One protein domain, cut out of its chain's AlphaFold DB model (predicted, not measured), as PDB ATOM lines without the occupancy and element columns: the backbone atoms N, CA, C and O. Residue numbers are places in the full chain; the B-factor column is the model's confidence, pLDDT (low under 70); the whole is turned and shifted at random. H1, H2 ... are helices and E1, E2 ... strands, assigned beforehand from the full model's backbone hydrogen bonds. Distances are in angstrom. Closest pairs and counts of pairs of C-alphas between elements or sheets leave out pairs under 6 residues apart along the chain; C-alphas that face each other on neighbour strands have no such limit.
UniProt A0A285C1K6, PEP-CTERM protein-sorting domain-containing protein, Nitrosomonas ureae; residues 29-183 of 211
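Overview. This is residues 29 to 183 of the 211 residues of the protein "PEP-CTERM protein-sorting domain-containing protein" of Nitrosomonas ureae (UniProt A0A285C1K6). The domain is a flattened barrel, open along one side: a strongly twisted sheet folds round so that E3, E5, E6, E9 and E10 make one wall and E1, E2, E7 and E12 the other, joined where E10 pairs with E12 and open between E5 and E7. At one end of this barrel lie the small two-strand sheet of E4 and E8, the short helix H1 and the long loop of residues 64 to 79. The printed part has 155 residues, with twelve named strands and one named helix in the order E1 to E8, H1, E9 to E12; the neighbour strands are antiparallel, and the class is mostly strand, though under half of the residues are in named elements. It is compact, with a radius of gyration of the C-alphas of 15.1 A, yet elongated in outline, spanning 49 by 30 by 24 A.

Arrangement. Start with E1, residues 32 to 36, and E2, residues 44 to 49, a hairpin: look for N 33 and O 48, 2.8 A apart and within hydrogen-bond range. On the other side of E2 from E1 you find E7, residues 124 to 127, an edge strand, with N 45 and O 126 at 3.0 A. Residues 92 to 93 pair, antiparallel, with residues 124 to 125 of E7. On the other side of E1 from E2 is E12, residues 174 to 181; N 34 and O 177 are 2.9 A apart. E12 has staggered pairing. Its residues 174 to 176 pair with E11, residues 169 to 171, where N 171 and O 174 are 2.8 A apart. Its residues 180 to 181 pair with E10, residues 161 to 167, where N 165 and O 180 are 2.9 A apart. E10 runs on into E11 at 72 degrees. From E10 step to E9, residues 149 to 155, its hairpin partner, with N 152 and O 164 at 2.8 A. On the other side of E9 from E10 is E3, residues 56 to 63, with N 58 and O 153 at 2.8 A. E6, residues 110 to 118, is on the other side of E3 from E9, with N 62 and O 111 at 2.8 A; it bends by 78 degrees at residue 115. The edge strand E5, residues 100 to 103, makes a hairpin with E6, with N 101 and O 114 at 2.8 A. E5 and E7 are apart. E7 runs on, at 53 degrees, into E8, residues 129 to 132. E8 is antiparallel to E4, residues 80 to 84, with N 83 and O 129 at 2.7 A. The closest C-alphas of E4 and E6 are those of Phe 82 and Phe 111, 6.7 A. H1, residues 142 to 145, is on the branched sheet at a height over the sheet of 6.9 A, over none of its strands, but only just, since 2 of its C-alphas fall on E12. H1 is too short for any O i to N i+4 pair; its one O i to N i+3 pair is within range.

Along the chain. Find C-alpha 32 at (3.960, -60.517, 118.930), where E1 begins. E2 runs 16.5 A from first to last C-alpha, E3 21.0 A, E6 20.4 A, E9 19.9 A and E10 20.4 A. H1 begins at C-alpha 142, (-1.936, -42.951, 114.229). E12 runs 23.0 A and ends at C-alpha 181, (11.061, -61.107, 125.443).

Size, cuts and confidence. The C-alphas farthest apart are those of Thr 72 and Asp 158, 49.9 A. The printed part has no cut. The links E3 to E4 and E4 to E5 are long. The mean pLDDT of the printed part is 74.6; 51 residues are under 70, among them residues 29 to 45, 47 to 54 and 86 to 98.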
ATOM      1  N   PRO A  29      10.980 -69.021 120.828       45.94
ATOM      2  CA  PRO A  29      10.643 -68.609 119.464       45.94
ATOM      3  C   PRO A  29       9.279 -67.913 119.486       45.94
ATOM      4  O   PRO A  29       8.370 -68.389 120.148       45.94
ATOM      5  N   GLY A  30       9.150 -66.761 118.832       50.81
ATOM      6  CA  GLY A  30       7.889 -66.019 118.809       50.81
ATOM      7  C   GLY A  30       8.078 -64.523 118.993       50.81
ATOM      8  O   GLY A  30       8.847 -64.081 119.842       50.81
ATOM      9  N   SER A  31       7.365 -63.739 118.197       55.19
ATOM     10  CA  SER A  31       7.293 -62.295 118.359       55.19
ATOM     11  C   SER A  31       5.850 -61.863 118.121       55.19
ATOM     12  O   SER A  31       5.190 -62.361 117.205       55.19
ATOM     13  N   ILE A  32       5.338 -61.007 119.002       55.56
ATOM     14  CA  ILE A  32       3.960 -60.517 118.930       55.56
ATOM     15  C   ILE A  32       4.006 -59.202 118.174       55.56
ATOM     16  O   ILE A  32       4.689 -58.269 118.591       55.56
ATOM     17  N   PHE A  33       3.303 -59.133 117.056       65.12
ATOM     18  CA  PHE A  33       3.189 -57.915 116.288       65.12
ATOM     19  C   PHE A  33       1.908 -57.200 116.678       65.12
ATOM     20  O   PHE A  33       0.830 -57.796 116.658       65.12
ATOM     21  N   VAL A  34       2.044 -55.928 117.032       62.88
ATOM     22  CA  VAL A  34       0.907 -55.047 117.262       62.88
ATOM     23  C   VAL A  34       0.936 -53.966 116.204       62.88
ATOM     24  O   VAL A  34       1.934 -53.250 116.079       62.88
ATOM     25  N   LYS A  35      -0.138 -53.860 115.427       65.75
ATOM     26  CA  LYS A  35      -0.248 -52.897 114.334       65.75
ATOM     27  C   LYS A  35      -1.515 -52.084 114.479       65.75
ATOM     28  O   LYS A  35      -2.571 -52.652 114.724       65.75
ATOM     29  N   ASN A  36      -1.413 -50.782 114.235       58.94
ATOM     30  CA  ASN A  36      -2.584 -49.988 113.909       58.94
ATOM     31  C   ASN A  36      -2.750 -49.919 112.377       58.94
ATOM     32  O   ASN A  36      -1.831 -49.478 111.681       58.94
ATOM     33  N   LEU A  37      -3.852 -50.449 111.836       52.12
ATOM     34  CA  LEU A  37      -4.098 -50.521 110.388       52.12
ATOM     35  C   LEU A  37      -4.876 -49.301 109.886       52.12
ATOM     36  O   LEU A  37      -6.049 -49.179 110.218       52.12
ATOM     37  N   GLY A  38      -4.312 -48.514 108.963       46.62
ATOM     38  CA  GLY A  38      -5.099 -47.691 108.033       46.62
ATOM     39  C   GLY A  38      -4.784 -46.187 108.009       46.62
ATOM     40  O   GLY A  38      -4.001 -45.686 108.814       46.62
ATOM     41  N   PRO A  39      -5.376 -45.444 107.051       44.59
ATOM     42  CA  PRO A  39      -5.078 -44.032 106.824       44.59
ATOM     43  C   PRO A  39      -5.657 -43.157 107.941       44.59
ATOM     44  O   PRO A  39      -6.871 -43.042 108.029       44.59
ATOM     45  N   LEU A  40      -4.782 -42.534 108.741       40.38
ATOM     46  CA  LEU A  40      -4.966 -41.434 109.718       40.38
ATOM     47  C   LEU A  40      -6.089 -41.522 110.787       40.38
ATOM     48  O   LEU A  40      -5.867 -40.984 111.866       40.38
ATOM     49  N   ASN A  41      -7.196 -42.239 110.558       42.53
ATOM     50  CA  ASN A  41      -8.422 -42.262 111.371       42.53
ATOM     51  C   ASN A  41      -8.855 -43.677 111.805       42.53
ATOM     52  O   ASN A  41      -9.973 -43.865 112.273       42.53
ATOM     53  N   SER A  42      -8.027 -44.700 111.589       54.09
ATOM     54  CA  SER A  42      -8.315 -46.043 112.095       54.09
ATOM     55  C   SER A  42      -7.528 -46.246 113.385       54.09
ATOM     56  O   SER A  42      -6.300 -46.188 113.369       54.09
ATOM     57  N   PHE A  43      -8.228 -46.447 114.503       62.12
ATOM     58  CA  PHE A  43      -7.653 -46.835 115.802       62.12
ATOM     59  C   PHE A  43      -7.841 -48.319 116.071       62.12
ATOM     60  O   PHE A  43      -8.095 -48.755 117.189       62.12
ATOM     61  N   THR A  44      -7.727 -49.098 115.004       66.06
ATOM     62  CA  THR A  44      -7.862 -50.543 115.050       66.06
ATOM     63  C   THR A  44      -6.526 -51.157 115.429       66.06
ATOM     64  O   THR A  44      -5.602 -51.167 114.617       66.06
ATOM     65  N   ILE A  45      -6.428 -51.708 116.633       68.81
ATOM     66  CA  ILE A  45      -5.230 -52.422 117.067       68.81
ATOM     67  C   ILE A  45      -5.375 -53.902 116.742       68.81
ATOM     68  O   ILE A  45      -6.237 -54.577 117.291       68.81
ATOM     69  N   ASP A  46      -4.481 -54.396 115.894       71.12
ATOM     70  CA  ASP A  46      -4.339 -55.806 115.565       71.12
ATOM     71  C   ASP A  46      -3.169 -56.402 116.339       71.12
ATOM     72  O   ASP A  46      -2.033 -55.948 116.183       71.12
ATOM     73  N   VAL A  47      -3.433 -57.451 117.117       66.19
ATOM     74  CA  VAL A  47      -2.404 -58.248 117.789       66.19
ATOM     75  C   VAL A  47      -2.345 -59.624 117.138       66.19
ATOM     76  O   VAL A  47      -3.332 -60.355 117.141       66.19
ATOM     77  N   ALA A  48      -1.188 -59.977 116.577       65.25
ATOM     78  CA  ALA A  48      -0.966 -61.275 115.940       65.25
ATOM     79  C   ALA A  48       0.450 -61.796 116.217       65.25
ATOM     80  O   ALA A  48       1.421 -61.035 116.212       65.25
ATOM     81  N   ASN A  49       0.602 -63.103 116.421       61.31
ATOM     82  CA  ASN A  49       1.916 -63.728 116.555       61.31
ATOM     83  C   ASN A  49       2.432 -64.239 115.210       61.31
ATOM     84  O   ASN A  49       1.784 -65.041 114.544       61.31
ATOM     85  N   ILE A  50       3.641 -63.827 114.832       52.44
ATOM     86  CA  ILE A  50       4.232 -64.200 113.538       52.44
ATOM     87  C   ILE A  50       5.122 -65.453 113.662       52.44
ATOM     88  O   ILE A  50       5.413 -66.099 112.662       52.44
ATOM     89  N   ASN A  51       5.518 -65.858 114.879       54.41
ATOM     90  CA  ASN A  51       6.539 -66.897 115.090       54.41
ATOM     91  C   ASN A  51       6.217 -67.942 116.184       54.41
ATOM     92  O   ASN A  51       7.139 -68.597 116.662       54.41
ATOM     93  N   ARG A  52       4.938 -68.133 116.554       55.56
ATOM     94  CA  ARG A  52       4.452 -69.118 117.554       55.56
ATOM     95  C   ARG A  52       5.212 -69.078 118.885       55.56
ATOM     96  O   ARG A  52       6.132 -69.860 119.094       55.56
ATOM     97  N   THR A  53       4.745 -68.264 119.833       60.34
ATOM     98  CA  THR A  53       5.260 -68.293 121.217       60.34
ATOM     99  C   THR A  53       4.961 -69.621 121.911       60.34
ATOM    100  O   THR A  53       5.707 -70.008 122.792       60.34
ATOM    101  N   GLY A  54       3.908 -70.355 121.525       68.75
ATOM    102  CA  GLY A  54       3.558 -71.635 122.159       68.75
ATOM    103  C   GLY A  54       3.030 -71.508 123.597       68.75
ATOM    104  O   GLY A  54       2.888 -72.519 124.277       68.75
ATOM    105  N   GLY A  55       2.744 -70.283 124.051       76.94
ATOM    106  CA  GLY A  55       2.119 -69.959 125.334       76.94
ATOM    107  C   GLY A  55       0.953 -68.988 125.144       76.94
ATOM    108  O   GLY A  55       0.884 -68.315 124.121       76.94
ATOM    109  N   LEU A  56       0.053 -68.911 126.120       81.94
ATOM    110  CA  LEU A  56      -1.170 -68.105 126.074       81.94
ATOM    111  C   LEU A  56      -0.915 -66.689 126.590       81.94
ATOM    112  O   LEU A  56      -0.316 -66.518 127.657       81.94
ATOM    113  N   ILE A  57      -1.415 -65.674 125.886       81.44
ATOM    114  CA  ILE A  57      -1.398 -64.298 126.393       81.44
ATOM    115  C   ILE A  57      -2.416 -64.200 127.533       81.44
ATOM    116  O   ILE A  57      -3.569 -64.611 127.392       81.44
ATOM    117  N   LYS A  58      -1.978 -63.679 128.683       86.06
ATOM    118  CA  LYS A  58      -2.821 -63.442 129.866       86.06
ATOM    119  C   LYS A  58      -3.176 -61.984 130.056       86.06
ATOM    120  O   LYS A  58      -4.252 -61.689 130.564       86.06
ATOM    121  N   ASN A  59      -2.291 -61.079 129.656       88.12
ATOM    122  CA  ASN A  59      -2.598 -59.661 129.651       88.12
ATOM    123  C   ASN A  59      -1.884 -58.931 128.515       88.12
ATOM    124  O   ASN A  59      -0.827 -59.359 128.046       88.12
ATOM    125  N   LEU A  60      -2.492 -57.822 128.110       87.88
ATOM    126  CA  LEU A  60      -1.911 -56.784 127.277       87.88
ATOM    127  C   LEU A  60      -2.073 -55.457 128.008       87.88
ATOM    128  O   LEU A  60      -3.169 -55.141 128.462       87.88
ATOM    129  N   VAL A  61      -0.989 -54.697 128.115       92.06
ATOM    130  CA  VAL A  61      -0.947 -53.368 128.729       92.06
ATOM    131  C   VAL A  61      -0.432 -52.385 127.690       92.06
ATOM    132  O   VAL A  61       0.637 -52.603 127.118       92.06
ATOM    133  N   PHE A  62      -1.172 -51.307 127.481       90.94
ATOM    134  CA  PHE A  62      -0.813 -50.173 126.642       90.94
ATOM    135  C   PHE A  62      -0.483 -48.995 127.557       90.94
ATOM    136  O   PHE A  62      -1.306 -48.607 128.383       90.94
ATOM    137  N   ASP A  63       0.725 -48.453 127.431       93.62
ATOM    138  CA  ASP A  63       1.216 -47.319 128.213       93.62
ATOM    139  C   ASP A  63       1.491 -46.125 127.299       93.62
ATOM    140  O   ASP A  63       2.395 -46.142 126.454       93.62
ATOM    141  N   LEU A  64       0.691 -45.080 127.494       91.44
ATOM    142  CA  LEU A  64       0.678 -43.854 126.712       91.44
ATOM    143  C   LEU A  64       1.604 -42.774 127.280       91.44
ATOM    144  O   LEU A  64       1.727 -41.713 126.677       91.44
ATOM    145  N   SER A  65       2.311 -43.024 128.386       91.44
ATOM    146  CA  SER A  65       3.117 -42.007 129.086       91.44
ATOM    147  C   SER A  65       4.211 -41.369 128.219       91.44
ATOM    148  O   SER A  65       4.664 -40.264 128.502       91.44
ATOM    149  N   ASN A  66       4.641 -42.057 127.158       89.88
ATOM    150  CA  ASN A  66       5.656 -41.577 126.214       89.88
ATOM    151  C   ASN A  66       5.071 -41.094 124.877       89.88
ATOM    152  O   ASN A  66       5.828 -40.749 123.969       89.88
ATOM    153  N   THR A  67       3.747 -41.102 124.732       88.81
ATOM    154  CA  THR A  67       3.070 -40.520 123.568       88.81
ATOM    155  C   THR A  67       3.005 -39.009 123.707       88.81
ATOM    156  O   THR A  67       3.094 -38.468 124.812       88.81
ATOM    157  N   GLN A  68       2.876 -38.323 122.575       87.12
ATOM    158  CA  GLN A  68       2.803 -36.871 122.549       87.12
ATOM    159  C   GLN A  68       1.777 -36.396 121.535       87.12
ATOM    160  O   GLN A  68       1.770 -36.796 120.363       87.12
ATOM    161  N   CYS A  69       0.945 -35.473 121.991       82.81
ATOM    162  CA  CYS A  69       0.040 -34.759 121.138       82.81
ATOM    163  C   CYS A  69       0.810 -33.773 120.258       82.81
ATOM    164  O   CYS A  69       1.570 -32.925 120.738       82.81
ATOM    165  N   GLY A  70       0.628 -33.923 118.947       74.75
ATOM    166  CA  GLY A  70       1.227 -33.071 117.918       74.75
ATOM    167  C   GLY A  70       0.199 -32.443 116.976       74.75
ATOM    168  O   GLY A  70       0.592 -31.844 115.978       74.75
ATOM    169  N   GLY A  71      -1.096 -32.627 117.252       66.94
ATOM    170  CA  GLY A  71      -2.197 -32.151 116.418       66.94
ATOM    171  C   GLY A  71      -2.724 -30.771 116.815       66.94
ATOM    172  O   GLY A  71      -2.345 -30.182 117.826       66.94
ATOM    173  N   THR A  72      -3.632 -30.246 115.998       62.41
ATOM    174  CA  THR A  72      -4.433 -29.066 116.341       62.41
ATOM    175  C   THR A  72      -5.540 -29.479 117.308       62.41
ATOM    176  O   THR A  72      -6.292 -30.392 116.987       62.41
ATOM    177  N   GLY A  73      -5.662 -28.807 118.453       68.31
ATOM    178  CA  GLY A  73      -6.709 -29.104 119.444       68.31
ATOM    179  C   GLY A  73      -6.202 -29.662 120.773       68.31
ATOM    180  O   GLY A  73      -7.011 -30.020 121.610       68.31
ATOM    181  N   CYS A  74      -4.894 -29.705 121.000       75.88
ATOM    182  CA  CYS A  74      -4.298 -30.087 122.279       75.88
ATOM    183  C   CYS A  74      -3.092 -29.197 122.586       75.88
ATOM    184  O   CYS A  74      -2.618 -28.445 121.724       75.88
ATOM    185  N   ILE A  75      -2.555 -29.307 123.800       82.25
ATOM    186  CA  ILE A  75      -1.282 -28.674 124.140       82.25
ATOM    187  C   ILE A  75      -0.148 -29.519 123.532       82.25
ATOM    188  O   ILE A  75      -0.042 -30.707 123.847       82.25
ATOM    189  N   PRO A  76       0.733 -28.950 122.681       80.69
ATOM    190  CA  PRO A  76       1.845 -29.704 122.115       80.69
ATOM    191  C   PRO A  76       2.719 -30.335 123.204       80.69
ATOM    192  O   PRO A  76       3.193 -29.644 124.107       80.69
ATOM    193  N   GLY A  77       2.953 -31.643 123.094       77.88
ATOM    194  CA  GLY A  77       3.740 -32.413 124.062       77.88
ATOM    195  C   GLY A  77       2.955 -32.979 125.250       77.88
ATOM    196  O   GLY A  77       3.549 -33.681 126.064       77.88
ATOM    197  N   GLU A  78       1.650 -32.719 125.350       86.81
ATOM    198  CA  GLU A  78       0.764 -33.428 126.280       86.81
ATOM    199  C   GLU A  78       0.668 -34.915 125.908       86.81
ATOM    200  O   GLU A  78       0.645 -35.258 124.725       86.81
ATOM    201  N   SER A  79       0.635 -35.807 126.901       88.75
ATOM    202  CA  SER A  79       0.474 -37.244 126.657       88.75
ATOM    203  C   SER A  79      -0.944 -37.579 126.222       88.75
ATOM    204  O   SER A  79      -1.904 -36.970 126.695       88.75
ATOM    205  N   LEU A  80      -1.074 -38.589 125.363       89.19
ATOM    206  CA  LEU A  80      -2.381 -39.163 125.078       89.19
ATOM    207  C   LEU A  80      -2.900 -39.933 126.294       89.19
ATOM    208  O   LEU A  80      -2.126 -40.455 127.102       89.19
ATOM    209  N   VAL A  81      -4.217 -40.051 126.377       90.69
ATOM    210  CA  VAL A  81      -4.934 -40.856 127.359       90.69
ATOM    211  C   VAL A  81      -5.933 -41.778 126.670       90.69
ATOM    212  O   VAL A  81      -6.293 -41.600 125.509       90.69
ATOM    213  N   PHE A  82      -6.365 -42.804 127.392       89.12
ATOM    214  CA  PHE A  82      -7.442 -43.679 126.963       89.12
ATOM    215  C   PHE A  82      -8.785 -42.944 127.074       89.12
ATOM    216  O   PHE A  82      -9.231 -42.679 128.186       89.12
ATOM    217  N   GLY A  83      -9.421 -42.624 125.950       82.56
ATOM    218  CA  GLY A  83     -10.743 -41.988 125.863       82.56
ATOM    219  C   GLY A  83     -11.916 -42.964 125.987       82.56
ATOM    220  O   GLY A  83     -13.037 -42.583 126.321       82.56
ATOM    221  N   GLY A  84     -11.652 -44.257 125.800       80.94
ATOM    222  CA  GLY A  84     -12.646 -45.322 125.898       80.94
ATOM    223  C   GLY A  84     -12.597 -46.270 124.704       80.94
ATOM    224  O   GLY A  84     -11.745 -46.158 123.824       80.94
ATOM    225  N   LEU A  85     -13.519 -47.233 124.680       77.69
ATOM    226  CA  LEU A  85     -13.743 -48.071 123.502       77.69
ATOM    227  C   LEU A  85     -14.766 -47.393 122.587       77.69
ATOM    228  O   LEU A  85     -15.807 -46.944 123.067       77.69
ATOM    229  N   GLN A  86     -14.484 -47.357 121.283       67.69
ATOM    230  CA  GLN A  86     -15.483 -46.981 120.284       67.69
ATOM    231  C   GLN A  86     -16.281 -48.233 119.906       67.69
ATOM    232  O   GLN A  86     -15.698 -49.215 119.456       67.69
ATOM    233  N   ASP A  87     -17.597 -48.175 120.121       58.56
ATOM    234  CA  ASP A  87     -18.578 -49.257 119.963       58.56
ATOM    235  C   ASP A  87     -18.314 -50.520 120.815       58.56
ATOM    236  O   ASP A  87     -17.314 -51.225 120.697       58.56
ATOM    237  N   SER A  88     -19.276 -50.860 121.678       49.00
ATOM    238  CA  SER A  88     -19.183 -51.964 122.650       49.00
ATOM    239  C   SER A  88     -19.087 -53.373 122.044       49.00
ATOM    240  O   SER A  88     -18.818 -54.321 122.779       49.00
ATOM    241  N   ASP A  89     -19.296 -53.519 120.731       45.44
ATOM    242  CA  ASP A  89     -19.501 -54.806 120.047       45.44
ATOM    243  C   ASP A  89     -18.299 -55.271 119.199       45.44
ATOM    244  O   ASP A  89     -18.376 -56.314 118.547       45.44
ATOM    245  N   PHE A  90     -17.179 -54.534 119.185       54.97
ATOM    246  CA  PHE A  90     -16.080 -54.771 118.231       54.97
ATOM    247  C   PHE A  90     -14.778 -55.327 118.824       54.97
ATOM    248  O   PHE A  90     -13.754 -55.351 118.135       54.97
ATOM    249  N   VAL A  91     -14.793 -55.823 120.068       56.94
ATOM    250  CA  VAL A  91     -13.724 -56.726 120.529       56.94
ATOM    251  C   VAL A  91     -13.866 -58.024 119.738       56.94
ATOM    252  O   VAL A  91     -14.658 -58.900 120.087       56.94
ATOM    253  N   HIS A  92     -13.152 -58.125 118.619       52.91
ATOM    254  CA  HIS A  92     -13.203 -59.304 117.771       52.91
ATOM    255  C   HIS A  92     -12.203 -60.324 118.309       52.91
ATOM    256  O   HIS A  92     -11.018 -60.303 117.972       52.91
ATOM    257  N   ASP A  93     -12.695 -61.183 119.200       53.38
ATOM    258  CA  ASP A  93     -11.990 -62.375 119.658       53.38
ATOM    259  C   ASP A  93     -12.305 -63.508 118.678       53.38
ATOM    260  O   ASP A  93     -13.356 -64.150 118.742       53.38
ATOM    261  N   SER A  94     -11.455 -63.671 117.665       47.22
ATOM    262  CA  SER A  94     -11.711 -64.646 116.599       47.22
ATOM    263  C   SER A  94     -11.465 -66.103 117.015       47.22
ATOM    264  O   SER A  94     -11.646 -66.987 116.177       47.22
ATOM    265  N   ALA A  95     -11.136 -66.393 118.285       46.25
ATOM    266  CA  ALA A  95     -10.857 -67.759 118.711       46.25
ATOM    267  C   ALA A  95     -11.320 -68.158 120.111       46.25
ATOM    268  O   ALA A  95     -11.198 -67.457 121.112       46.25
ATOM    269  N   GLY A  96     -11.893 -69.356 120.148       47.12
ATOM    270  CA  GLY A  96     -12.793 -69.804 121.193       47.12
ATOM    271  C   GLY A  96     -12.144 -70.443 122.406       47.12
ATOM    272  O   GLY A  96     -12.404 -71.615 122.606       47.12
ATOM    273  N   ASP A  97     -11.432 -69.673 123.234       50.03
ATOM    274  CA  ASP A  97     -11.175 -70.024 124.652       50.03
ATOM    275  C   ASP A  97     -10.821 -68.810 125.562       50.03
ATOM    276  O   ASP A  97     -10.711 -68.937 126.792       50.03
ATOM    277  N   GLY A  98     -10.682 -67.605 124.991       55.59
ATOM    278  CA  GLY A  98     -10.388 -66.361 125.702       55.59
ATOM    279  C   GLY A  98     -11.632 -65.501 125.943       55.59
ATOM    280  O   GLY A  98     -12.462 -65.338 125.062       55.59
ATOM    281  N   VAL A  99     -11.785 -64.930 127.137       72.62
ATOM    282  CA  VAL A  99     -12.641 -63.759 127.373       72.62
ATOM    283  C   VAL A  99     -11.717 -62.597 127.687       72.62
ATOM    284  O   VAL A  99     -10.955 -62.663 128.658       72.62
ATOM    285  N   ALA A 100     -11.781 -61.548 126.870       77.81
ATOM    286  CA  ALA A 100     -11.078 -60.299 127.113       77.81
ATOM    287  C   ALA A 100     -11.873 -59.415 128.088       77.81
ATOM    288  O   ALA A 100     -13.051 -59.131 127.879       77.81
ATOM    289  N   SER A 101     -11.218 -58.944 129.146       83.44
ATOM    290  CA  SER A 101     -11.753 -57.948 130.078       83.44
ATOM    291  C   SER A 101     -10.894 -56.697 130.016       83.44
ATOM    292  O   SER A 101      -9.717 -56.745 130.386       83.44
ATOM    293  N   LEU A 102     -11.490 -55.577 129.609       86.06
ATOM    294  CA  LEU A 102     -10.844 -54.267 129.646       86.06
ATOM    295  C   LEU A 102     -10.483 -53.894 131.093       86.06
ATOM    296  O   LEU A 102     -11.265 -54.105 132.023       86.06
ATOM    297  N   PHE A 103      -9.308 -53.305 131.267       87.62
ATOM    298  CA  PHE A 103      -8.963 -52.478 132.414       87.62
ATOM    299  C   PHE A 103      -8.409 -51.139 131.914       87.62
ATOM    300  O   PHE A 103      -7.938 -51.025 130.783       87.62
ATOM    301  N   GLY A 104      -8.439 -50.134 132.781       82.75
ATOM    302  CA  GLY A 104      -8.253 -48.740 132.384       82.75
ATOM    303  C   GLY A 104      -9.597 -48.022 132.376       82.75
ATOM    304  O   GLY A 104     -10.635 -48.611 132.084       82.75
ATOM    305  N   VAL A 105      -9.572 -46.762 132.788       84.75
ATOM    306  CA  VAL A 105     -10.737 -45.872 132.806       84.75
ATOM    307  C   VAL A 105     -10.484 -44.733 131.835       84.75
ATOM    308  O   VAL A 105      -9.332 -44.489 131.472       84.75
ATOM    309  N   ASN A 106     -11.536 -44.020 131.445       85.81
ATOM    310  CA  ASN A 106     -11.373 -42.818 130.638       85.81
ATOM    311  C   ASN A 106     -10.376 -41.863 131.315       85.81
ATOM    312  O   ASN A 106     -10.359 -41.732 132.544       85.81
ATOM    313  N   ASN A 107      -9.533 -41.225 130.509       87.38
ATOM    314  CA  ASN A 107      -8.413 -40.379 130.914       87.38
ATOM    315  C   ASN A 107      -7.241 -41.106 131.602       87.38
ATOM    316  O   ASN A 107      -6.388 -40.466 132.222       87.38
ATOM    317  N   ALA A 108      -7.147 -42.436 131.491       89.94
ATOM    318  CA  ALA A 108      -5.993 -43.179 131.991       89.94
ATOM    319  C   ALA A 108      -4.813 -43.152 131.005       89.94
ATOM    320  O   ALA A 108      -4.973 -43.365 129.807       89.94
ATOM    321  N   LEU A 109      -3.595 -42.988 131.531       91.50
ATOM    322  CA  LEU A 109      -2.347 -43.159 130.767       91.50
ATOM    323  C   LEU A 109      -2.036 -44.631 130.459       91.50
ATOM    324  O   LEU A 109      -1.182 -44.926 129.628       91.50
ATOM    325  N   GLN A 110      -2.703 -45.553 131.154       93.25
ATOM    326  CA  GLN A 110      -2.544 -46.986 130.971       93.25
ATOM    327  C   GLN A 110      -3.908 -47.661 130.874       93.25
ATOM    328  O   GLN A 110      -4.788 -47.437 131.709       93.25
ATOM    329  N   PHE A 111      -4.054 -48.526 129.880       92.31
ATOM    330  CA  PHE A 111      -5.234 -49.360 129.677       92.31
ATOM    331  C   PHE A 111      -4.819 -50.703 129.077       92.31
ATOM    332  O   PHE A 111      -3.659 -50.904 128.710       92.31
ATOM    333  N   GLY A 112      -5.748 -51.642 128.976       89.44
ATOM    334  CA  GLY A 112      -5.482 -52.890 128.283       89.44
ATOM    335  C   GLY A 112      -6.481 -53.980 128.596       89.44
ATOM    336  O   GLY A 112      -7.588 -53.715 129.048       89.44
ATOM    337  N   PHE A 113      -6.090 -55.221 128.339       87.00
ATOM    338  CA  PHE A 113      -6.994 -56.362 128.403       87.00
ATOM    339  C   PHE A 113      -6.384 -57.494 129.214       87.00
ATOM    340  O   PHE A 113      -5.218 -57.849 129.035       87.00
ATOM    341  N   ASN A 114      -7.192 -58.071 130.094       87.00
ATOM    342  CA  ASN A 114      -6.920 -59.359 130.718       87.00
ATOM    343  C   ASN A 114      -7.629 -60.454 129.930       87.00
ATOM    344  O   ASN A 114      -8.769 -60.265 129.516       87.00
ATOM    345  N   PHE A 115      -6.985 -61.606 129.783       82.38
ATOM    346  CA  PHE A 115      -7.507 -62.747 129.042       82.38
ATOM    347  C   PHE A 115      -7.582 -63.973 129.952       82.38
ATOM    348  O   PHE A 115      -6.630 -64.280 130.678       82.38
ATOM    349  N   THR A 116      -8.678 -64.731 129.880       77.81
ATOM    350  CA  THR A 116      -8.751 -66.075 130.498       77.81
ATOM    351  C   THR A 116      -7.704 -67.016 129.892       77.81
ATOM    352  O   THR A 116      -7.093 -67.824 130.600       77.81
ATOM    353  N   GLY A 117      -7.391 -66.822 128.614       66.94
ATOM    354  CA  GLY A 117      -6.279 -67.414 127.885       66.94
ATOM    355  C   GLY A 117      -6.500 -67.185 126.400       66.94
ATOM    356  O   GLY A 117      -7.445 -67.721 125.847       66.94
ATOM    357  N   TYR A 118      -5.659 -66.365 125.781       70.31
ATOM    358  CA  TYR A 118      -5.749 -66.061 124.357       70.31
ATOM    359  C   TYR A 118      -4.608 -66.765 123.620       70.31
ATOM    360  O   TYR A 118      -3.443 -66.584 124.002       70.31
ATOM    361  N   ASP A 119      -4.933 -67.590 122.617       66.44
ATOM    362  CA  ASP A 119      -3.913 -68.206 121.768       66.44
ATOM    363  C   ASP A 119      -3.326 -67.123 120.840       66.44
ATOM    364  O   ASP A 119      -4.039 -66.489 120.065       66.44
ATOM    365  N   PRO A 120      -2.009 -66.874 120.910       58.78
ATOM    366  CA  PRO A 120      -1.342 -65.884 120.076       58.78
ATOM    367  C   PRO A 120      -1.461 -66.114 118.561       58.78
ATOM    368  O   PRO A 120      -1.120 -65.207 117.801       58.78
ATOM    369  N   LEU A 121      -1.813 -67.326 118.116       59.69
ATOM    370  CA  LEU A 121      -2.043 -67.639 116.701       59.69
ATOM    371  C   LEU A 121      -3.312 -67.004 116.148       59.69
ATOM    372  O   LEU A 121      -3.424 -66.838 114.930       59.69
ATOM    373  N   ASP A 122      -4.229 -66.643 117.030       66.44
ATOM    374  CA  ASP A 122      -5.449 -65.970 116.655       66.44
ATOM    375  C   ASP A 122      -5.211 -64.469 116.542       66.44
ATOM    376  O   ASP A 122      -4.121 -63.957 116.842       66.44
ATOM    377  N   LYS A 123      -6.222 -63.754 116.046       71.56
ATOM    378  CA  LYS A 123      -6.193 -62.298 115.927       71.56
ATOM    379  C   LYS A 123      -7.138 -61.678 116.955       71.56
ATOM    380  O   LYS A 123      -8.332 -61.985 116.951       71.56
ATOM    381  N   PHE A 124      -6.591 -60.772 117.765       75.25
ATOM    382  CA  PHE A 124      -7.303 -59.950 118.733       75.25
ATOM    383  C   PHE A 124      -7.328 -58.541 118.180       75.25
ATOM    384  O   PHE A 124      -6.277 -57.964 117.876       75.25
ATOM    385  N   GLN A 125      -8.538 -58.023 118.021       77.50
ATOM    386  CA  GLN A 125      -8.774 -56.720 117.432       77.50
ATOM    387  C   GLN A 125      -9.714 -55.914 118.321       77.50
ATOM    388  O   GLN A 125     -10.741 -56.424 118.763       77.50
ATOM    389  N   PHE A 126      -9.366 -54.654 118.564       75.44
ATOM    390  CA  PHE A 126     -10.232 -53.704 119.258       75.44
ATOM    391  C   PHE A 126     -10.074 -52.298 118.675       75.44
ATOM    392  O   PHE A 126      -9.040 -51.971 118.080       75.44
ATOM    393  N   LEU A 127     -11.112 -51.483 118.860       77.00
ATOM    394  CA  LEU A 127     -11.123 -50.062 118.538       77.00
ATOM    395  C   LEU A 127     -11.205 -49.250 119.824       77.00
ATOM    396  O   LEU A 127     -11.829 -49.658 120.804       77.00
ATOM    397  N   TRP A 128     -10.559 -48.097 119.818       79.00
ATOM    398  CA  TRP A 128     -10.503 -47.209 120.967       79.00
ATOM    399  C   TRP A 128     -10.415 -45.762 120.516       79.00
ATOM    400  O   TRP A 128     -10.072 -45.493 119.364       79.00
ATOM    401  N   ASP A 129     -10.723 -44.860 121.438       79.88
ATOM    402  CA  ASP A 129     -10.586 -43.425 121.240       79.88
ATOM    403  C   ASP A 129      -9.356 -42.914 122.001       79.88
ATOM    404  O   ASP A 129      -9.349 -42.940 123.233       79.88
ATOM    405  N   PRO A 130      -8.247 -42.577 121.329       81.00
ATOM    406  CA  PRO A 130      -7.142 -41.862 121.957       81.00
ATOM    407  C   PRO A 130      -7.461 -40.374 122.126       81.00
ATOM    408  O   PRO A 130      -7.577 -39.653 121.139       81.00
ATOM    409  N   ASP A 131      -7.438 -39.905 123.370       83.94
ATOM    410  CA  ASP A 131      -7.734 -38.516 123.737       83.94
ATOM    411  C   ASP A 131      -6.518 -37.797 124.328       83.94
ATOM    412  O   ASP A 131      -5.438 -38.369 124.506       83.94
ATOM    413  N   VAL A 132      -6.701 -36.523 124.672       86.38
ATOM    414  CA  VAL A 132      -5.847 -35.783 125.608       86.38
ATOM    415  C   VAL A 132      -6.696 -35.254 126.761       86.38
ATOM    416  O   VAL A 132      -7.859 -34.923 126.576       86.38
ATOM    417  N   VAL A 133      -6.113 -35.104 127.953       83.38
ATOM    418  CA  VAL A 133      -6.862 -34.628 129.136       83.38
ATOM    419  C   VAL A 133      -7.420 -33.217 128.928       83.38
ATOM    420  O   VAL A 133      -8.444 -32.857 129.503       83.38
ATOM    421  N   SER A 134      -6.726 -32.390 128.145       82.06
ATOM    422  CA  SER A 134      -7.133 -31.009 127.894       82.06
ATOM    423  C   SER A 134      -8.272 -30.842 126.883       82.06
ATOM    424  O   SER A 134      -8.825 -29.741 126.805       82.06
ATOM    425  N   ASN A 135      -8.613 -31.878 126.109       79.06
ATOM    426  CA  ASN A 135      -9.634 -31.802 125.071       79.06
ATOM    427  C   ASN A 135     -10.197 -33.184 124.707       79.06
ATOM    428  O   ASN A 135      -9.537 -33.955 124.012       79.06
ATOM    429  N   ASP A 136     -11.452 -33.407 125.088       67.12
ATOM    430  CA  ASP A 136     -12.209 -34.635 124.821       67.12
ATOM    431  C   ASP A 136     -12.743 -34.719 123.366       67.12
ATOM    432  O   ASP A 136     -13.250 -35.752 122.953       67.12
ATOM    433  N   ASP A 137     -12.664 -33.635 122.575       67.94
ATOM    434  CA  ASP A 137     -13.046 -33.621 121.147       67.94
ATOM    435  C   ASP A 137     -11.833 -33.879 120.221       67.94
ATOM    436  O   ASP A 137     -11.892 -33.670 119.000       67.94
ATOM    437  N   TYR A 138     -10.675 -34.238 120.787       71.25
ATOM    438  CA  TYR A 138      -9.440 -34.404 120.032       71.25
ATOM    439  C   TYR A 138      -9.405 -35.745 119.293       71.25
ATOM    440  O   TYR A 138      -9.124 -36.786 119.867       71.25
ATOM    441  N   ALA A 139      -9.541 -35.710 117.968       68.38
ATOM    442  CA  ALA A 139      -9.214 -36.865 117.143       68.38
ATOM    443  C   ALA A 139      -7.688 -37.007 117.046       68.38
ATOM    444  O   ALA A 139      -7.043 -36.288 116.270       68.38
ATOM    445  N   ALA A 140      -7.093 -37.928 117.814       72.75
ATOM    446  CA  ALA A 140      -5.680 -38.237 117.625       72.75
ATOM    447  C   ALA A 140      -5.406 -38.722 116.199       72.75
ATOM    448  O   ALA A 140      -6.292 -38.900 115.370       72.75
ATOM    449  N   THR A 141      -4.137 -38.933 115.879       74.62
ATOM    450  CA  THR A 141      -3.757 -39.620 114.646       74.62
ATOM    451  C   THR A 141      -2.886 -40.808 114.990       74.62
ATOM    452  O   THR A 141      -2.237 -40.840 116.038       74.62
ATOM    453  N   VAL A 142      -2.796 -41.767 114.070       72.00
ATOM    454  CA  VAL A 142      -1.936 -42.951 114.229       72.00
ATOM    455  C   VAL A 142      -0.488 -42.562 114.572       72.00
ATOM    456  O   VAL A 142       0.156 -43.242 115.364       72.00
ATOM    457  N   SER A 143       0.011 -41.428 114.063       76.38
ATOM    458  CA  SER A 143       1.368 -40.949 114.364       76.38
ATOM    459  C   SER A 143       1.572 -40.498 115.815       76.38
ATOM    460  O   SER A 143       2.689 -40.583 116.320       76.38
ATOM    461  N   ASN A 144       0.514 -40.084 116.519       80.75
ATOM    462  CA  ASN A 144       0.602 -39.704 117.932       80.75
ATOM    463  C   ASN A 144       0.791 -40.917 118.858       80.75
ATOM    464  O   ASN A 144       1.190 -40.743 120.005       80.75
ATOM    465  N   LEU A 145       0.575 -42.138 118.356       81.56
ATOM    466  CA  LEU A 145       0.814 -43.382 119.094       81.56
ATOM    467  C   LEU A 145       2.296 -43.788 119.134       81.56
ATOM    468  O   LEU A 145       2.659 -44.734 119.836       81.56
ATOM    469  N   ILE A 146       3.167 -43.101 118.386       83.19
ATOM    470  CA  ILE A 146       4.614 -43.321 118.466       83.19
ATOM    471  C   ILE A 146       5.068 -43.080 119.908       83.19
ATOM    472  O   ILE A 146       4.710 -42.083 120.529       83.19
ATOM    473  N   GLY A 147       5.867 -44.005 120.436       84.31
ATOM    474  CA  GLY A 147       6.305 -43.967 121.829       84.31
ATOM    475  C   GLY A 147       5.416 -44.762 122.785       84.31
ATOM    476  O   GLY A 147       5.889 -45.090 123.871       84.31
ATOM    477  N   MET A 148       4.198 -45.164 122.391       87.25
ATOM    478  CA  MET A 148       3.372 -46.053 123.215       87.25
ATOM    479  C   MET A 148       4.122 -47.358 123.494       87.25
ATOM    480  O   MET A 148       4.609 -48.020 122.572       87.25
ATOM    481  N   VAL A 149       4.220 -47.731 124.766       91.44
ATOM    482  CA  VAL A 149       4.839 -48.992 125.179       91.44
ATOM    483  C   VAL A 149       3.746 -50.029 125.329       91.44
ATOM    484  O   VAL A 149       2.736 -49.790 125.982       91.44
ATOM    485  N   ILE A 150       3.953 -51.195 124.730       88.25
ATOM    486  CA  ILE A 150       3.024 -52.312 124.838       88.25
ATOM    487  C   ILE A 150       3.736 -53.441 125.555       88.25
ATOM    488  O   ILE A 150       4.877 -53.771 125.232       88.25
ATOM    489  N   THR A 151       3.062 -54.020 126.538       90.81
ATOM    490  CA  THR A 151       3.574 -55.145 127.315       90.81
ATOM    491  C   THR A 151       2.573 -56.285 127.275       90.81
ATOM    492  O   THR A 151       1.386 -56.071 127.493       90.81
ATOM    493  N   ALA A 152       3.054 -57.495 127.011       87.94
ATOM    494  CA  ALA A 152       2.263 -58.712 127.017       87.94
ATOM    495  C   ALA A 152       2.844 -59.710 128.020       87.94
ATOM    496  O   ALA A 152       4.048 -59.972 128.003       87.94
ATOM    497  N   SER A 153       2.002 -60.298 128.864       88.00
ATOM    498  CA  SER A 153       2.382 -61.445 129.692       88.00
ATOM    499  C   SER A 153       1.938 -62.734 129.019       88.00
ATOM    500  O   SER A 153       0.750 -62.911 128.737       88.00
ATOM    501  N   VAL A 154       2.889 -63.631 128.768       85.25
ATOM    502  CA  VAL A 154       2.663 -64.918 128.105       85.25
ATOM    503  C   VAL A 154       2.964 -66.042 129.084       85.25
ATOM    504  O   VAL A 154       4.072 -66.119 129.613       85.25
ATOM    505  N   VAL A 155       1.991 -66.927 129.301       85.00
ATOM    506  CA  VAL A 155       2.126 -68.114 130.155       85.00
ATOM    507  C   VAL A 155       2.274 -69.356 129.289       85.00
ATOM    508  O   VAL A 155       1.433 -69.635 128.436       85.00
ATOM    509  N   PHE A 156       3.337 -70.114 129.517       83.50
ATOM    510  CA  PHE A 156       3.670 -71.315 128.760       83.50
ATOM    511  C   PHE A 156       3.093 -72.577 129.422       83.50
ATOM    512  O   PHE A 156       2.727 -72.546 130.601       83.50
ATOM    513  N   PRO A 157       3.018 -73.713 128.701       82.62
ATOM    514  CA  PRO A 157       2.475 -74.965 129.237       82.62
ATOM    515  C   PRO A 157       3.210 -75.513 130.469       82.62
ATOM    516  O   PRO A 157       2.626 -76.252 131.256       82.62
ATOM    517  N   ASP A 158       4.480 -75.148 130.657       83.00
ATOM    518  CA  ASP A 158       5.278 -75.479 131.844       83.00
ATOM    519  C   ASP A 158       5.005 -74.547 133.041       83.00
ATOM    520  O   ASP A 158       5.694 -74.613 134.059       83.00
ATOM    521  N   ASN A 159       3.987 -73.687 132.923       82.88
ATOM    522  CA  ASN A 159       3.586 -72.670 133.887       82.88
ATOM    523  C   ASN A 159       4.633 -71.558 134.102       82.88
ATOM    524  O   ASN A 159       4.512 -70.762 135.036       82.88
ATOM    525  N   SER A 160       5.651 -71.472 133.238       83.88
ATOM    526  CA  SER A 160       6.541 -70.314 133.191       83.88
ATOM    527  C   SER A 160       5.820 -69.113 132.577       83.88
ATOM    528  O   SER A 160       4.884 -69.252 131.788       83.88
ATOM    529  N   THR A 161       6.221 -67.907 132.978       85.38
ATOM    530  CA  THR A 161       5.667 -66.654 132.453       85.38
ATOM    531  C   THR A 161       6.797 -65.808 131.896       85.38
ATOM    532  O   THR A 161       7.753 -65.528 132.619       85.38
ATOM    533  N   LEU A 162       6.675 -65.367 130.645       84.75
ATOM    534  CA  LEU A 162       7.579 -64.381 130.056       84.75
ATOM    535  C   LEU A 162       6.830 -63.093 129.751       84.75
ATOM    536  O   LEU A 162       5.694 -63.100 129.272       84.75
ATOM    537  N   ILE A 163       7.513 -61.983 130.001       86.56
ATOM    538  CA  ILE A 163       7.039 -60.660 129.629       86.56
ATOM    539  C   ILE A 163       7.638 -60.309 128.278       86.56
ATOM    540  O   ILE A 163       8.851 -60.372 128.093       86.56
ATOM    541  N   TYR A 164       6.782 -59.923 127.347       85.38
ATOM    542  CA  TYR A 164       7.161 -59.357 126.066       85.38
ATOM    543  C   TYR A 164       6.871 -57.867 126.105       85.38
ATOM    544  O   TYR A 164       5.825 -57.456 126.600       85.38
ATOM    545  N   SER A 165       7.780 -57.045 125.594       86.62
ATOM    546  CA  SER A 165       7.568 -55.602 125.549       86.62
ATOM    547  C   SER A 165       8.176 -54.990 124.297       86.62
ATOM    548  O   SER A 165       9.083 -55.554 123.678       86.62
ATOM    549  N   GLY A 166       7.656 -53.835 123.914       83.94
ATOM    550  CA  GLY A 166       8.187 -53.035 122.829       83.94
ATOM    551  C   GLY A 166       7.535 -51.662 122.778       83.94
ATOM    552  O   GLY A 166       6.500 -51.417 123.397       83.94
ATOM    553  N   THR A 167       8.142 -50.774 122.001       87.62
ATOM    554  CA  THR A 167       7.655 -49.411 121.789       87.62
ATOM    555  C   THR A 167       7.177 -49.248 120.354       87.62
ATOM    556  O   THR A 167       7.883 -49.620 119.416       87.62
ATOM    557  N   MET A 168       5.985 -48.681 120.191       82.19
ATOM    558  CA  MET A 168       5.425 -48.323 118.896       82.19
ATOM    559  C   MET A 168       6.322 -47.335 118.150       82.19
ATOM    560  O   MET A 168       6.724 -46.299 118.687       82.19
ATOM    561  N   ALA A 169       6.606 -47.657 116.892       80.81
ATOM    562  CA  ALA A 169       7.386 -46.831 115.983       80.81
ATOM    563  C   ALA A 169       6.715 -46.765 114.605       80.81
ATOM    564  O   ALA A 169       5.938 -47.645 114.228       80.81
ATOM    565  N   ALA A 170       7.024 -45.715 113.845       77.06
ATOM    566  CA  ALA A 170       6.527 -45.563 112.483       77.06
ATOM    567  C   ALA A 170       7.075 -46.669 111.565       77.06
ATOM    568  O   ALA A 170       8.283 -46.912 111.512       77.06
ATOM    569  N   VAL A 171       6.183 -47.302 110.804       73.38
ATOM    570  CA  VAL A 171       6.493 -48.303 109.779       73.38
ATOM    571  C   VAL A 171       5.744 -47.914 108.506       73.38
ATOM    572  O   VAL A 171       4.605 -48.314 108.275       73.38
ATOM    573  N   GLY A 172       6.379 -47.091 107.670       72.06
ATOM    574  CA  GLY A 172       5.715 -46.509 106.503       72.06
ATOM    575  C   GLY A 172       4.649 -45.493 106.919       72.06
ATOM    576  O   GLY A 172       4.964 -44.532 107.615       72.06
ATOM    577  N   SER A 173       3.405 -45.698 106.480       66.44
ATOM    578  CA  SER A 173       2.240 -44.892 106.880       66.44
ATOM    579  C   SER A 173       1.583 -45.358 108.182       66.44
ATOM    580  O   SER A 173       0.681 -44.684 108.672       66.44
ATOM    581  N   ASP A 174       2.005 -46.506 108.715       67.50
ATOM    582  CA  ASP A 174       1.409 -47.137 109.888       67.50
ATOM    583  C   ASP A 174       2.314 -46.950 111.114       67.50
ATOM    584  O   ASP A 174       3.482 -46.565 111.006       67.50
ATOM    585  N   VAL A 175       1.796 -47.283 112.294       72.69
ATOM    586  CA  VAL A 175       2.598 -47.431 113.512       72.69
ATOM    587  C   VAL A 175       2.454 -48.862 114.006       72.69
ATOM    588  O   VAL A 175       1.351 -49.413 114.072       72.69
ATOM    589  N   ALA A 176       3.589 -49.486 114.302       79.88
ATOM    590  CA  ALA A 176       3.629 -50.873 114.717       79.88
ATOM    591  C   ALA A 176       4.769 -51.143 115.694       79.88
ATOM    592  O   ALA A 176       5.712 -50.360 115.836       79.88
ATOM    593  N   VAL A 177       4.685 -52.289 116.355       81.56
ATOM    594  CA  VAL A 177       5.729 -52.789 117.240       81.56
ATOM    595  C   VAL A 177       5.827 -54.300 117.136       81.56
ATOM    596  O   VAL A 177       4.827 -55.002 117.008       81.56
ATOM    597  N   ASN A 178       7.058 -54.793 117.215       80.12
ATOM    598  CA  ASN A 178       7.336 -56.200 117.431       80.12
ATOM    599  C   ASN A 178       7.766 -56.395 118.889       80.12
ATOM    600  O   ASN A 178       8.837 -55.921 119.273       80.12
ATOM    601  N   LEU A 179       6.936 -57.044 119.705       77.62
ATOM    602  CA  LEU A 179       7.240 -57.295 121.112       77.62
ATOM    603  C   LEU A 179       8.268 -58.417 121.221       77.62
ATOM    604  O   LEU A 179       8.095 -59.499 120.651       77.62
ATOM    605  N   LEU A 180       9.325 -58.154 121.981       80.31
ATOM    606  CA  LEU A 180      10.407 -59.097 122.234       80.31
ATOM    607  C   LEU A 180      10.417 -59.498 123.713       80.31
ATOM    608  O   LEU A 180       9.985 -58.700 124.550       80.31
ATOM    609  N   PRO A 181      10.915 -60.702 124.053       79.88
ATOM    610  CA  PRO A 181      11.061 -61.107 125.443       79.88
ATOM    611  C   PRO A 181      11.930 -60.104 126.204       79.88
ATOM    612  O   PRO A 181      13.038 -59.773 125.776       79.88
ATOM    613  N   VAL A 182      11.436 -59.638 127.346       79.69
ATOM    614  CA  VAL A 182      12.205 -58.816 128.277       79.69
ATOM    615  C   VAL A 182      13.160 -59.741 129.032       79.69
ATOM    616  O   VAL A 182      12.696 -60.697 129.661       79.69
ATOM    617  N   PRO A 183      14.483 -59.493 128.999       71.56
ATOM    618  CA  PRO A 183      15.432 -60.322 129.728       71.56
ATOM    619  C   PRO A 183      15.110 -60.341 131.222       71.56
ATOM    620  O   PRO A 183      14.912 -59.292 131.840       71.56
TER     621      PRO A 183